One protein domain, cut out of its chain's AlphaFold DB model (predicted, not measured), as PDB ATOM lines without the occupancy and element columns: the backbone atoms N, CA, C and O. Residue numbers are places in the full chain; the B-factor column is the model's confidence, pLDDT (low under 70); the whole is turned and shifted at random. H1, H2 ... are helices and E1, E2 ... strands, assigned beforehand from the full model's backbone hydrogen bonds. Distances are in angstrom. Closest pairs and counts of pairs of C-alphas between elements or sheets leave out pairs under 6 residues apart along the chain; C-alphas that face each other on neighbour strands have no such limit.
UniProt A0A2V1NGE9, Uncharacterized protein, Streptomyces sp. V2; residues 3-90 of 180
ATOM      1  N   SER A   3     -30.825  48.744  39.131       88.81
ATOM      2  CA  SER A   3     -31.765  48.743  38.011       88.81
ATOM      3  C   SER A   3     -33.036  47.989  38.387       88.81
ATOM      4  O   SER A   3     -32.995  47.069  39.202       88.81
ATOM      5  N   ASP A   4     -34.153  48.342  37.758       91.38
ATOM      6  CA  ASP A   4     -35.391  47.571  37.846       91.38
ATOM      7  C   ASP A   4     -35.490  46.678  36.599       91.38
ATOM      8  O   ASP A   4     -35.324  47.154  35.477       91.38
ATOM      9  N   TRP A   5     -35.690  45.372  36.769       93.75
ATOM     10  CA  TRP A   5     -35.837  44.407  35.674       93.75
ATOM     11  C   TRP A   5     -37.231  43.785  35.704       93.75
ATOM     12  O   TRP A   5     -37.654  43.287  36.741       93.75
ATOM     13  N   LEU A   6     -37.927  43.734  34.573       94.44
ATOM     14  CA  LEU A   6     -39.119  42.903  34.416       94.44
ATOM     15  C   LEU A   6     -38.684  41.458  34.165       94.44
ATOM     16  O   LEU A   6     -37.916  41.198  33.238       94.44
ATOM     17  N   LEU A   7     -39.182  40.520  34.968       95.81
ATOM     18  CA  LEU A   7     -38.945  39.092  34.770       95.81
ATOM     19  C   LEU A   7     -40.126  38.458  34.035       95.81
ATOM     20  O   LEU A   7     -41.284  38.684  34.385       95.81
ATOM     21  N   LEU A   8     -39.832  37.642  33.027       95.19
ATOM     22  CA  LEU A   8     -40.786  36.995  32.125       95.19
ATOM     23  C   LEU A   8     -40.450  35.507  31.981       95.19
ATOM     24  O   LEU A   8     -39.287  35.127  32.069       95.19
ATOM     25  N   GLY A   9     -41.460  34.674  31.729       93.31
ATOM     26  CA  GLY A   9     -41.286  33.232  31.518       93.31
ATOM     27  C   GLY A   9     -41.590  32.371  32.749       93.31
ATOM     28  O   GLY A   9     -41.643  32.876  33.872       93.31
ATOM     29  N   LEU A  10     -41.825  31.074  32.553       90.75
ATOM     30  CA  LEU A  10     -42.083  30.116  33.638       90.75
ATOM     31  C   LEU A  10     -40.860  29.234  33.896       90.75
ATOM     32  O   LEU A  10     -40.275  29.322  34.974       90.75
ATOM     33  N   ASP A  11     -40.473  28.438  32.898       89.69
ATOM     34  CA  ASP A  11     -39.346  27.507  32.980       89.69
ATOM     35  C   ASP A  11     -38.039  28.196  32.576       89.69
ATOM     36  O   ASP A  11     -37.099  28.290  33.369       89.69
ATOM     37  N   THR A  12     -38.011  28.774  31.374       94.69
ATOM     38  CA  THR A  12     -36.953  29.695  30.953       94.69
ATOM     39  C   THR A  12     -37.310  31.114  31.378       94.69
ATOM     40  O   THR A  12     -38.378  31.621  31.036       94.69
ATOM     41  N   VAL A  13     -36.405  31.778  32.105       96.06
ATOM     42  CA  VAL A  13     -36.626  33.139  32.609       96.06
ATOM     43  C   VAL A  13     -35.835  34.161  31.803       96.06
ATOM     44  O   VAL A  13     -34.617  34.061  31.628       96.06
ATOM     45  N   TYR A  14     -36.542  35.191  31.359       96.88
ATOM     46  CA  TYR A  14     -35.988  36.348  30.679       96.88
ATOM     47  C   TYR A  14     -36.107  37.573  31.579       96.88
ATOM     48  O   TYR A  14     -37.114  37.761  32.257       96.88
ATOM     49  N   ALA A  15     -35.077  38.406  31.582       95.81
ATOM     50  CA  ALA A  15     -35.060  39.694  32.245       95.81
ATOM     51  C   ALA A  15     -34.996  40.801  31.197       95.81
ATOM     52  O   ALA A  15     -34.133  40.783  30.313       95.81
ATOM     53  N   VAL A  16     -35.886  41.776  31.326       94.50
ATOM     54  CA  VAL A  16     -35.881  43.000  30.534       94.50
ATOM     55  C   VAL A  16     -35.556  44.162  31.456       94.50
ATOM     56  O   VAL A  16     -36.263  44.392  32.436       94.50
ATOM     57  N   ARG A  17     -34.484  44.899  31.170       91.38
ATOM     58  CA  ARG A  17     -34.130  46.079  31.964       91.38
ATOM     59  C   ARG A  17     -35.137  47.198  31.700       91.38
ATOM     60  O   ARG A  17     -35.338  47.584  30.553       91.38
ATOM     61  N   LEU A  18     -35.741  47.705  32.769       87.62
ATOM     62  CA  LEU A  18     -36.625  48.864  32.774       87.62
ATOM     63  C   LEU A  18     -35.789  50.105  33.086       87.62
ATOM     64  O   LEU A  18     -34.957  50.078  33.997       87.62
ATOM     65  N   GLY A  19     -36.008  51.216  32.383       72.62
ATOM     66  CA  GLY A  19     -35.173  52.390  32.631       72.62
ATOM     67  C   GLY A  19     -35.398  53.558  31.687       72.62
ATOM     68  O   GLY A  19     -35.556  53.396  30.482       72.62
ATOM     69  N   ALA A  20     -35.364  54.761  32.262       55.16
ATOM     70  CA  ALA A  20     -35.439  56.028  31.533       55.16
ATOM     71  C   ALA A  20     -34.073  56.495  30.992       55.16
ATOM     72  O   ALA A  20     -34.009  57.510  30.301       55.16
ATOM     73  N   ASP A  21     -32.984  55.783  31.310       61.75
ATOM     74  CA  ASP A  21     -31.643  56.059  30.777       61.75
ATOM     75  C   ASP A  21     -31.518  55.682  29.292       61.75
ATOM     76  O   ASP A  21     -30.546  56.060  28.643       61.75
ATOM     77  N   GLY A  22     -32.528  54.996  28.745       64.38
ATOM     78  CA  GLY A  22     -32.640  54.632  27.336       64.38
ATOM     79  C   GLY A  22     -31.879  53.360  26.971       64.38
ATOM     80  O   GLY A  22     -32.018  52.892  25.843       64.38
ATOM     81  N   GLU A  23     -31.111  52.772  27.895       76.62
ATOM     82  CA  GLU A  23     -30.461  51.486  27.658       76.62
ATOM     83  C   GLU A  23     -31.497  50.363  27.688       76.62
ATOM     84  O   GLU A  23     -32.049  50.025  28.736       76.62
ATOM     85  N   GLN A  24     -31.713  49.726  26.540       82.31
ATOM     86  CA  GLN A  24     -32.523  48.518  26.478       82.31
ATOM     87  C   GLN A  24     -31.641  47.283  26.559       82.31
ATOM     88  O   GLN A  24     -30.644  47.151  25.847       82.31
ATOM     89  N   MET A  25     -32.033  46.353  27.425       91.31
ATOM     90  CA  MET A  25     -31.371  45.065  27.563       91.31
ATOM     91  C   MET A  25     -32.408  43.969  27.762       91.31
ATOM     92  O   MET A  25     -33.261  44.075  28.641       91.31
ATOM     93  N   VAL A  26     -32.268  42.896  26.987       95.06
ATOM     94  CA  VAL A  26     -32.975  41.631  27.196       95.06
ATOM     95  C   VAL A  26     -31.933  40.553  27.448       95.06
ATOM     96  O   VAL A  26     -30.968  40.408  26.690       95.06
ATOM     97  N   ALA A  27     -32.113  39.793  28.518       96.00
ATOM     98  CA  ALA A  27     -31.191  38.748  28.926       96.00
ATOM     99  C   ALA A  27     -31.931  37.487  29.361       96.00
ATOM    100  O   ALA A  27     -32.998  37.560  29.958       96.00
ATOM    101  N   ARG A  28     -31.323  36.324  29.127       97.00
ATOM    102  CA  ARG A  28     -31.719  35.082  29.786       97.00
ATOM    103  C   ARG A  28     -31.045  35.010  31.149       97.00
ATOM    104  O   ARG A  28     -29.825  35.188  31.259       97.00
ATOM    105  N   VAL A  29     -31.834  34.727  32.172       96.69
ATOM    106  CA  VAL A  29     -31.388  34.658  33.564       96.69
ATOM    107  C   VAL A  29     -31.853  33.362  34.212       96.69
ATOM    108  O   VAL A  29     -32.773  32.705  33.736       96.69
ATOM    109  N   GLN A  30     -31.208  32.989  35.309       96.56
ATOM    110  CA  GLN A  30     -31.624  31.872  36.147       96.56
ATOM    111  C   GLN A  30     -31.832  32.374  37.579       96.56
ATOM    112  O   GLN A  30     -30.848  32.753  38.222       96.56
ATOM    113  N   PRO A  31     -33.064  32.370  38.111       95.06
ATOM    114  CA  PRO A  31     -33.285  32.560  39.538       95.06
ATOM    115  C   PRO A  31     -32.555  31.475  40.335       95.06
ATOM    116  O   PRO A  31     -32.624  30.291  40.002       95.06
ATOM    117  N   THR A  32     -31.842  31.883  41.384       92.56
ATOM    118  CA  THR A  32     -31.084  30.971  42.266       92.56
ATOM    119  C   THR A  32     -31.926  30.400  43.407       92.56
ATOM    120  O   THR A  32     -31.485  29.494  44.111       92.56
ATOM    121  N   SER A  33     -33.137  30.923  43.602       91.69
ATOM    122  CA  SER A  33     -34.086  30.469  44.613       91.69
ATOM    123  C   SER A  33     -35.434  30.131  43.979       91.69
ATOM    124  O   SER A  33     -35.778  30.608  42.897       91.69
ATOM    125  N   ALA A  34     -36.232  29.336  44.693       94.38
ATOM    126  CA  ALA A  34     -37.588  28.988  44.277       94.38
ATOM    127  C   ALA A  34     -38.578  30.166  44.363       94.38
ATOM    128  O   ALA A  34     -39.723  30.011  43.946       94.38
ATOM    129  N   LEU A  35     -38.164  31.328  44.890       95.62
ATOM    130  CA  LEU A  35     -39.045  32.476  45.127       95.62
ATOM    131  C   LEU A  35     -39.761  32.916  43.845       95.62
ATOM    132  O   LEU A  35     -40.972  33.114  43.860       95.62
ATOM    133  N   TYR A  36     -39.029  33.002  42.731       94.75
ATOM    134  CA  TYR A  36     -39.602  33.376  41.438       94.75
ATOM    135  C   TYR A  36     -40.686  32.394  40.977       94.75
ATOM    136  O   TYR A  36     -41.796  32.800  40.642       94.75
ATOM    137  N   HIS A  37     -40.379  31.095  40.993       93.50
ATOM    138  CA  HIS A  37     -41.322  30.060  40.564       93.50
ATOM    139  C   HIS A  37     -42.534  29.980  41.506       93.50
ATOM    140  O   HIS A  37     -43.662  29.887  41.037       93.50
ATOM    141  N   THR A  38     -42.322  30.155  42.813       94.12
ATOM    142  CA  THR A  38     -43.404  30.223  43.812       94.12
ATOM    143  C   THR A  38     -44.325  31.415  43.539       94.12
ATOM    144  O   THR A  38     -45.546  31.272  43.533       94.12
ATOM    145  N   ALA A  39     -43.764  32.591  43.241       93.44
ATOM    146  CA  ALA A  39     -44.550  33.761  42.853       93.44
ATOM    147  C   ALA A  39     -45.350  33.504  41.564       93.44
ATOM    148  O   ALA A  39     -46.523  33.859  41.476       93.44
ATOM    149  N   ARG A  40     -44.754  32.840  40.567       91.88
ATOM    150  CA  ARG A  40     -45.448  32.483  39.319       91.88
ATOM    151  C   ARG A  40     -46.612  31.522  39.526       91.88
ATOM    152  O   ARG A  40     -47.636  31.692  38.869       91.88
ATOM    153  N   GLU A  41     -46.477  30.554  40.422       90.94
ATOM    154  CA  GLU A  41     -47.566  29.641  40.780       90.94
ATOM    155  C   GLU A  41     -48.714  30.371  41.487       90.94
ATOM    156  O   GLU A  41     -49.879  30.119  41.182       90.94
ATOM    157  N   LEU A  42     -48.394  31.303  42.390       90.56
ATOM    158  CA  LEU A  42     -49.384  32.047  43.175       90.56
ATOM    159  C   LEU A  42     -50.144  33.097  42.352       90.56
ATOM    160  O   LEU A  42     -51.364  33.199  42.464       90.56
ATOM    161  N   TYR A  43     -49.432  33.881  41.539       86.81
ATOM    162  CA  TYR A  43     -49.990  35.046  40.841       86.81
ATOM    163  C   TYR A  43     -50.259  34.800  39.346       86.81
ATOM    164  O   TYR A  43     -50.938  35.592  38.691       86.81
ATOM    165  N   GLY A  44     -49.762  33.692  38.790       84.25
ATOM    166  CA  GLY A  44     -49.970  33.284  37.403       84.25
ATOM    167  C   GLY A  44     -48.923  33.800  36.405       84.25
ATOM    168  O   GLY A  44     -48.150  34.730  36.645       84.25
ATOM    169  N   GLY A  45     -48.912  33.193  35.212       76.69
ATOM    170  CA  GLY A  45     -47.918  33.468  34.163       76.69
ATOM    171  C   GLY A  45     -48.035  34.830  33.465       76.69
ATOM    172  O   GLY A  45     -47.159  35.174  32.681       76.69
ATOM    173  N   ALA A  46     -49.103  35.591  33.724       76.81
ATOM    174  CA  ALA A  46     -49.280  36.956  33.216       76.81
ATOM    175  C   ALA A  46     -48.991  38.034  34.279       76.81
ATOM    176  O   ALA A  46     -49.125  39.216  33.986       76.81
ATOM    177  N   ALA A  47     -48.618  37.635  35.502       82.06
ATOM    178  CA  ALA A  47     -48.293  38.564  36.576       82.06
ATOM    179  C   ALA A  47     -47.079  39.435  36.225       82.06
ATOM    180  O   ALA A  47     -46.063  38.934  35.729       82.06
ATOM    181  N   GLU A  48     -47.167  40.722  36.546       89.12
ATOM    182  CA  GLU A  48     -46.028  41.632  36.507       89.12
ATOM    183  C   GLU A  48     -45.127  41.339  37.711       89.12
ATOM    184  O   GLU A  48     -45.520  41.544  38.862       89.12
ATOM    185  N   LEU A  49     -43.933  40.808  37.439       92.81
ATOM    186  CA  LEU A  49     -42.912  40.528  38.443       92.81
ATOM    187  C   LEU A  49     -41.680  41.378  38.145       92.81
ATOM    188  O   LEU A  49     -40.962  41.121  37.176       92.81
ATOM    189  N   THR A  50     -41.438  42.380  38.986       93.62
ATOM    190  CA  THR A  50     -40.309  43.303  38.839       93.62
ATOM    191  C   THR A  50     -39.230  42.979  39.863       93.62
ATOM    192  O   THR A  50     -39.513  42.712  41.025       93.62
ATOM    193  N   PHE A  51     -37.974  42.994  39.441       94.19
ATOM    194  CA  PHE A  51     -36.815  42.672  40.252       94.19
ATOM    195  C   PHE A  51     -35.885  43.877  40.330       94.19
ATOM    196  O   PHE A  51     -35.268  44.264  39.337       94.19
ATOM    197  N   ARG A  52     -35.782  44.475  41.516       93.56
ATOM    198  CA  ARG A  52     -34.856  45.578  41.776       93.56
ATOM    199  C   ARG A  52     -33.501  45.010  42.149       93.56
ATOM    200  O   ARG A  52     -33.361  44.414  43.214       93.56
ATOM    201  N   VAL A  53     -32.508  45.207  41.293       92.38
ATOM    202  CA  VAL A  53     -31.262  44.438  41.304       92.38
ATOM    203  C   VAL A  53     -30.025  45.325  41.307       92.38
ATOM    204  O   VAL A  53     -29.997  46.387  40.684       92.38
ATOM    205  N   SER A  54     -28.969  44.886  41.990       89.50
ATOM    206  CA  SER A  54     -27.647  45.497  41.854       89.50
ATOM    207  C   SER A  54     -27.046  45.210  40.477       89.50
ATOM    208  O   SER A  54     -26.964  44.053  40.073       89.50
ATOM    209  N   ASP A  55     -26.507  46.223  39.799       81.81
ATOM    210  CA  ASP A  55     -25.917  46.058  38.454       81.81
ATOM    211  C   ASP A  55     -24.590  45.273  38.425       81.81
ATOM    212  O   ASP A  55     -23.982  45.089  37.370       81.81
ATOM    213  N   THR A  56     -24.109  44.817  39.581       83.69
ATOM    214  CA  THR A  56     -22.868  44.053  39.732       83.69
ATOM    215  C   THR A  56     -23.167  42.624  40.145       83.69
ATOM    216  O   THR A  56     -23.950  42.408  41.064       83.69
ATOM    217  N   ALA A  57     -22.492  41.660  39.516       83.12
ATOM    218  CA  ALA A  57     -22.573  40.261  39.915       83.12
ATOM    219  C   ALA A  57     -21.998  40.048  41.339       83.12
ATOM    220  O   ALA A  57     -20.953  40.627  41.654       83.12
ATOM    221  N   PRO A  58     -22.617  39.193  42.176       83.12
ATOM    222  CA  PRO A  58     -23.866  38.469  41.920       83.12
ATOM    223  C   PRO A  58     -25.070  39.424  41.863       83.12
ATOM    224  O   PRO A  58     -25.188  40.307  42.706       83.12
ATOM    225  N   TYR A  59     -25.954  39.243  40.870       92.44
ATOM    226  CA  TYR A  59     -27.129  40.096  40.647       92.44
ATOM    227  C   TYR A  59     -28.193  39.824  41.721       92.44
ATOM    228  O   TYR A  59     -29.170  39.104  41.498       92.44
ATOM    229  N   ALA A  60     -27.949  40.345  42.920       95.06
ATOM    230  CA  ALA A  60     -28.809  40.229  44.084       95.06
ATOM    231  C   ALA A  60     -29.789  41.404  44.150       95.06
ATOM    232  O   ALA A  60     -29.474  42.525  43.736       95.06
ATOM    233  N   GLY A  61     -30.981  41.143  44.670       95.25
ATOM    234  CA  GLY A  61     -32.045  42.129  44.682       95.25
ATOM    235  C   GLY A  61     -33.318  41.654  45.361       95.25
ATOM    236  O   GLY A  61     -33.380  40.567  45.936       95.25
ATOM    237  N   GLU A  62     -34.357  42.463  45.220       96.25
ATOM    238  CA  GLU A  62     -35.681  42.222  45.785       96.25
ATOM    239  C   GLU A  62     -36.709  42.027  44.671       96.25
ATOM    240  O   GLU A  62     -36.745  42.796  43.706       96.25
ATOM    241  N   LEU A  63     -37.509  40.966  44.786       96.56
ATOM    242  CA  LEU A  63     -38.599  40.657  43.867       96.56
ATOM    243  C   LEU A  63     -39.889  41.311  44.359       96.56
ATOM    244  O   LEU A  63     -40.227  41.217  45.538       96.56
ATOM    245  N   PHE A  64     -40.632  41.898  43.432       95.44
ATOM    246  CA  PHE A  64     -41.902  42.556  43.676       95.44
ATOM    247  C   PHE A  64     -42.990  42.006  42.755       95.44
ATOM    248  O   PHE A  64     -42.718  41.666  41.600       95.44
ATOM    249  N   PHE A  65     -44.219  41.962  43.257       93.06
ATOM    250  CA  PHE A  65     -45.429  41.720  42.477       93.06
ATOM    251  C   PHE A  65     -46.193  43.028  42.272       93.06
ATOM    252  O   PHE A  65     -46.407  43.770  43.228       93.06
ATOM    253  N   GLY A  66     -46.627  43.286  41.038       85.62
ATOM    254  CA  GLY A  66     -47.352  44.505  40.677       85.62
ATOM    255  C   GLY A  66     -46.435  45.642  40.226       85.62
ATOM    256  O   GLY A  66     -45.237  45.453  39.989       85.62
ATOM    257  N   ARG A  67     -47.014  46.835  40.080       79.62
ATOM    258  CA  ARG A  67     -46.337  47.977  39.459       79.62
ATOM    259  C   ARG A  67     -45.511  48.746  40.478       79.62
ATOM    260  O   ARG A  67     -46.051  49.314  41.428       79.62
ATOM    261  N   MET A  68     -44.202  48.847  40.238       78.88
ATOM    262  CA  MET A  68     -43.257  49.519  41.149       78.88
ATOM    263  C   MET A  68     -43.607  50.983  41.453       78.88
ATOM    264  O   MET A  68     -43.243  51.487  42.513       78.88
ATOM    265  N   ASP A  69     -44.288  51.676  40.539       75.94
ATOM    266  CA  ASP A  69     -44.683  53.080  40.677       75.94
ATOM    267  C   ASP A  69     -46.079  53.288  41.292       75.94
ATOM    268  O   ASP A  69     -46.487  54.438  41.480       75.94
ATOM    269  N   VAL A  70     -46.814  52.208  41.589       78.81
ATOM    270  CA  VAL A  70     -48.215  52.267  42.032       78.81
ATOM    271  C   VAL A  70     -48.444  51.472  43.317       78.81
ATOM    272  O   VAL A  70     -48.814  52.063  44.330       78.81
ATOM    273  N   ASP A  71     -48.255  50.153  43.278       80.50
ATOM    274  CA  ASP A  71     -48.786  49.218  44.279       80.50
ATOM    275  C   ASP A  71     -47.936  47.950  44.477       80.50
ATOM    276  O   ASP A  71     -48.436  46.940  44.968       80.50
ATOM    277  N   ALA A  72     -46.648  47.998  44.132       88.69
ATOM    278  CA  ALA A  72     -45.764  46.843  44.242       88.69
ATOM    279  C   ALA A  72     -45.656  46.271  45.673       88.69
ATOM    280  O   ALA A  72     -45.216  46.946  46.608       88.69
ATOM    281  N   GLU A  73     -45.979  44.985  45.811       93.06
ATOM    282  CA  GLU A  73     -45.775  44.184  47.020       93.06
ATOM    283  C   GLU A  73     -44.393  43.522  46.976       93.06
ATOM    284  O   GLU A  73     -44.058  42.850  46.001       93.06
ATOM    285  N   SER A  74     -43.585  43.680  48.032       95.50
ATOM    286  CA  SER A  74     -42.321  42.939  48.148       95.50
ATOM    287  C   SER A  74     -42.586  41.466  48.457       95.50
ATOM    288  O   SER A  74     -43.244  41.136  49.441       95.50
ATOM    289  N   LEU A  75     -42.011  40.587  47.638       95.44
ATOM    290  CA  LEU A  75     -42.047  39.135  47.818       95.44
ATOM    291  C   LEU A  75     -40.789  38.598  48.512       95.44
ATOM    292  O   LEU A  75     -40.770  37.451  48.960       95.44
ATOM    293  N   GLY A  76     -39.733  39.411  48.605       96.25
ATOM    294  CA  GLY A  76     -38.490  39.077  49.292       96.25
ATOM    295  C   GLY A  76     -37.244  39.090  48.407       96.25
ATOM    296  O   GLY A  76     -37.268  39.400  47.215       96.25
ATOM    297  N   GLN A  77     -36.113  38.767  49.033       96.69
ATOM    298  CA  GLN A  77     -34.793  38.840  48.410       96.69
ATOM    299  C   GLN A  77     -34.489  37.585  47.583       96.69
ATOM    300  O   GLN A  77     -34.769  36.459  48.000       96.69
ATOM    301  N   MET A  78     -33.839  37.767  46.435       96.50
ATOM    302  CA  MET A  78     -33.287  36.677  45.634       96.50
ATOM    303  C   MET A  78     -32.044  37.116  44.856       96.50
ATOM    304  O   MET A  78     -31.683  38.288  44.808       96.50
ATOM    305  N   THR A  79     -31.364  36.153  44.242       96.12
ATOM    306  CA  THR A  79     -30.265  36.403  43.301       96.12
ATOM    307  C   THR A  79     -30.597  35.755  41.965       96.12
ATOM    308  O   THR A  79     -31.213  34.685  41.931       96.12
ATOM    309  N   VAL A  80     -30.169  36.377  40.871       95.44
ATOM    310  CA  VAL A  80     -30.242  35.793  39.530       95.44
ATOM    311  C   VAL A  80     -28.841  35.600  38.953       95.44
ATOM    312  O   VAL A  80     -27.938  36.412  39.156       95.44
ATOM    313  N   GLU A  81     -28.646  34.518  38.210       95.69
ATOM    314  CA  GLU A  81     -27.455  34.308  37.394       95.69
ATOM    315  C   GLU A  81     -27.739  34.757  35.963       95.69
ATOM    316  O   GLU A  81     -28.658  34.256  35.316       95.69
ATOM    317  N   LEU A  82     -26.933  35.686  35.445       95.12
ATOM    318  CA  LEU A  82     -26.987  36.075  34.039       95.12
ATOM    319  C   LEU A  82     -26.441  34.928  33.182       95.12
ATOM    320  O   LEU A  82     -25.260  34.592  33.275       95.12
ATOM    321  N   ARG A  83     -27.290  34.326  32.346       95.94
ATOM    322  CA  ARG A  83     -26.892  33.235  31.445       95.94
ATOM    323  C   ARG A  83     -26.403  33.767  30.107       95.94
ATOM    324  O   ARG A  83     -25.351  33.346  29.636       95.94
ATOM    325  N   LYS A  84     -27.154  34.693  29.504       95.94
ATOM    326  CA  LYS A  84     -26.825  35.287  28.202       95.94
ATOM    327  C   LYS A  84     -27.494  36.647  28.036       95.94
ATOM    328  O   LYS A  84     -28.656  36.805  28.390       95.94
ATOM    329  N   ILE A  85     -26.789  37.605  27.443       95.12
ATOM    330  CA  ILE A  85     -27.397  38.839  26.931       95.12
ATOM    331  C   ILE A  85     -27.885  38.546  25.511       95.12
ATOM    332  O   ILE A  85     -27.082  38.175  24.656       95.12
ATOM    333  N   LEU A  86     -29.190  38.672  25.280       95.06
ATOM    334  CA  LEU A  86     -29.814  38.424  23.975       95.06
ATOM    335  C   LEU A  86     -29.809  39.685  23.124       95.06
ATOM    336  O   LEU A  86     -29.561  39.638  21.924       95.06
ATOM    337  N   TYR A  87     -30.048  40.819  23.773       92.69
ATOM    338  CA  TYR A  87     -30.078  42.121  23.142       92.69
ATOM    339  C   TYR A  87     -29.536  43.174  24.097       92.69
ATOM    340  O   TYR A  87     -29.847  43.160  25.293       92.69
ATOM    341  N   ARG A  88     -28.745  44.102  23.559       89.94
ATOM    342  CA  ARG A  88     -28.343  45.324  24.245       89.94
ATOM    343  C   ARG A  88     -28.146  46.422  23.214       89.94
ATOM    344  O   ARG A  88     -27.290  46.280  22.344       89.94
ATOM    345  N   GLU A  89     -28.893  47.507  23.340       79.88
ATOM    346  CA  GLU A  89     -28.686  48.708  22.530       79.88
ATOM    347  C   GLU A  89     -28.436  49.906  23.457       79.88
ATOM    348  O   GLU A  89     -29.109  50.033  24.487       79.88
ATOM    349  N   PRO A  90     -27.435  50.756  23.156       66.00
ATOM    350  CA  PRO A  90     -27.286  52.036  23.840       66.00
ATOM    351  C   PRO A  90     -28.514  52.939  23.591       66.00
ATOM    352  O   PRO A  90     -29.298  52.660  22.685       66.00
TER     353      PRO A  90
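This is residues 3 to 90 of the 180 residues of an uncharacterized protein of Streptomyces sp. V2 (UniProt A0A2V1NGE9). The domain is a small closed barrel of six antiparallel strands, with one short helix, H1, outside it at one end. The long last strand, E6, bends sharply and wraps round part of the barrel, pairing with E5 over its first part and with E3 over its last. The printed part has 88 residues with six named strands and one named helix, in the order E1 E2 E3 H1 E4 E5 E6; the class is mostly strand. Round the ring run E1, E2, E3, E6, E5, E4 and back to E1. The whole is compact, with a radius of gyration of the C-alphas of 12.0 A and spans of 35 by 28 by 22 A.

E1, residues 3 to 8, and E2, residues 13 to 18, form an antiparallel hairpin at 143 degrees, with N 6 and O 16 2.8 A apart, within hydrogen-bond range. E2 and E3, residues 24 to 31, form the next hairpin, with N 15 and O 27 at 2.8 A. E1, E2 and E3 are a meander, each strand the antiparallel neighbour of the one before. H1, residues 35 to 43, is on the barrel and outside it, at a height of 8.6 A over the sheet. It lies over E4, residues 49 to 54, and runs along the strands, at 13 degrees to E4 on the local plane. Every O i to N i+4 pair of H1 is within hydrogen-bond range. E4 is the antiparallel neighbour of E1, with N 5 and O 51 at 2.8 A, which closes the ring. E4, E5, residues 59 to 65, and E6, residues 73 to 89, are a second meander, with N 64 and O 50 at 2.8 A and N 75 and O 63 at 2.8 A. E6 bends by 99 degrees at residue 76, and its pairing is staggered: residues 73 to 80 pair with E5 and residues 80 to 89 with E3, where N 81 and O 30 are 2.8 A apart. The closest C-alphas of H1 and E6 are those of Leu 35 and Met 78, 7.1 A apart. E1 and E6 are apart.

E1 begins at C-alpha 3, (-31.765, 48.743, 38.011), and is 15.9 A long from first to last C-alpha; E2 is 15.7 A. E3 is 20.6 A long and bends by 59 degrees at residue 28. H1 begins at C-alpha 35, (-39.045, 32.476, 45.127), and measures 12.0 A. E4 is 16.4 A and E5 18.5 A long. E6, 30.2 A, ends at C-alpha 89, (-28.686, 48.708, 22.530).

The two C-alphas farthest apart are those of Leu 42 and Pro 90, at 35.5 A. The printed part has no cut. No link is long; E5 to E6, with 7 residues, is short, and the others are tight. The mean pLDDT of the printed part is 89.5; residues 20 to 22 and residue 90 are under 70.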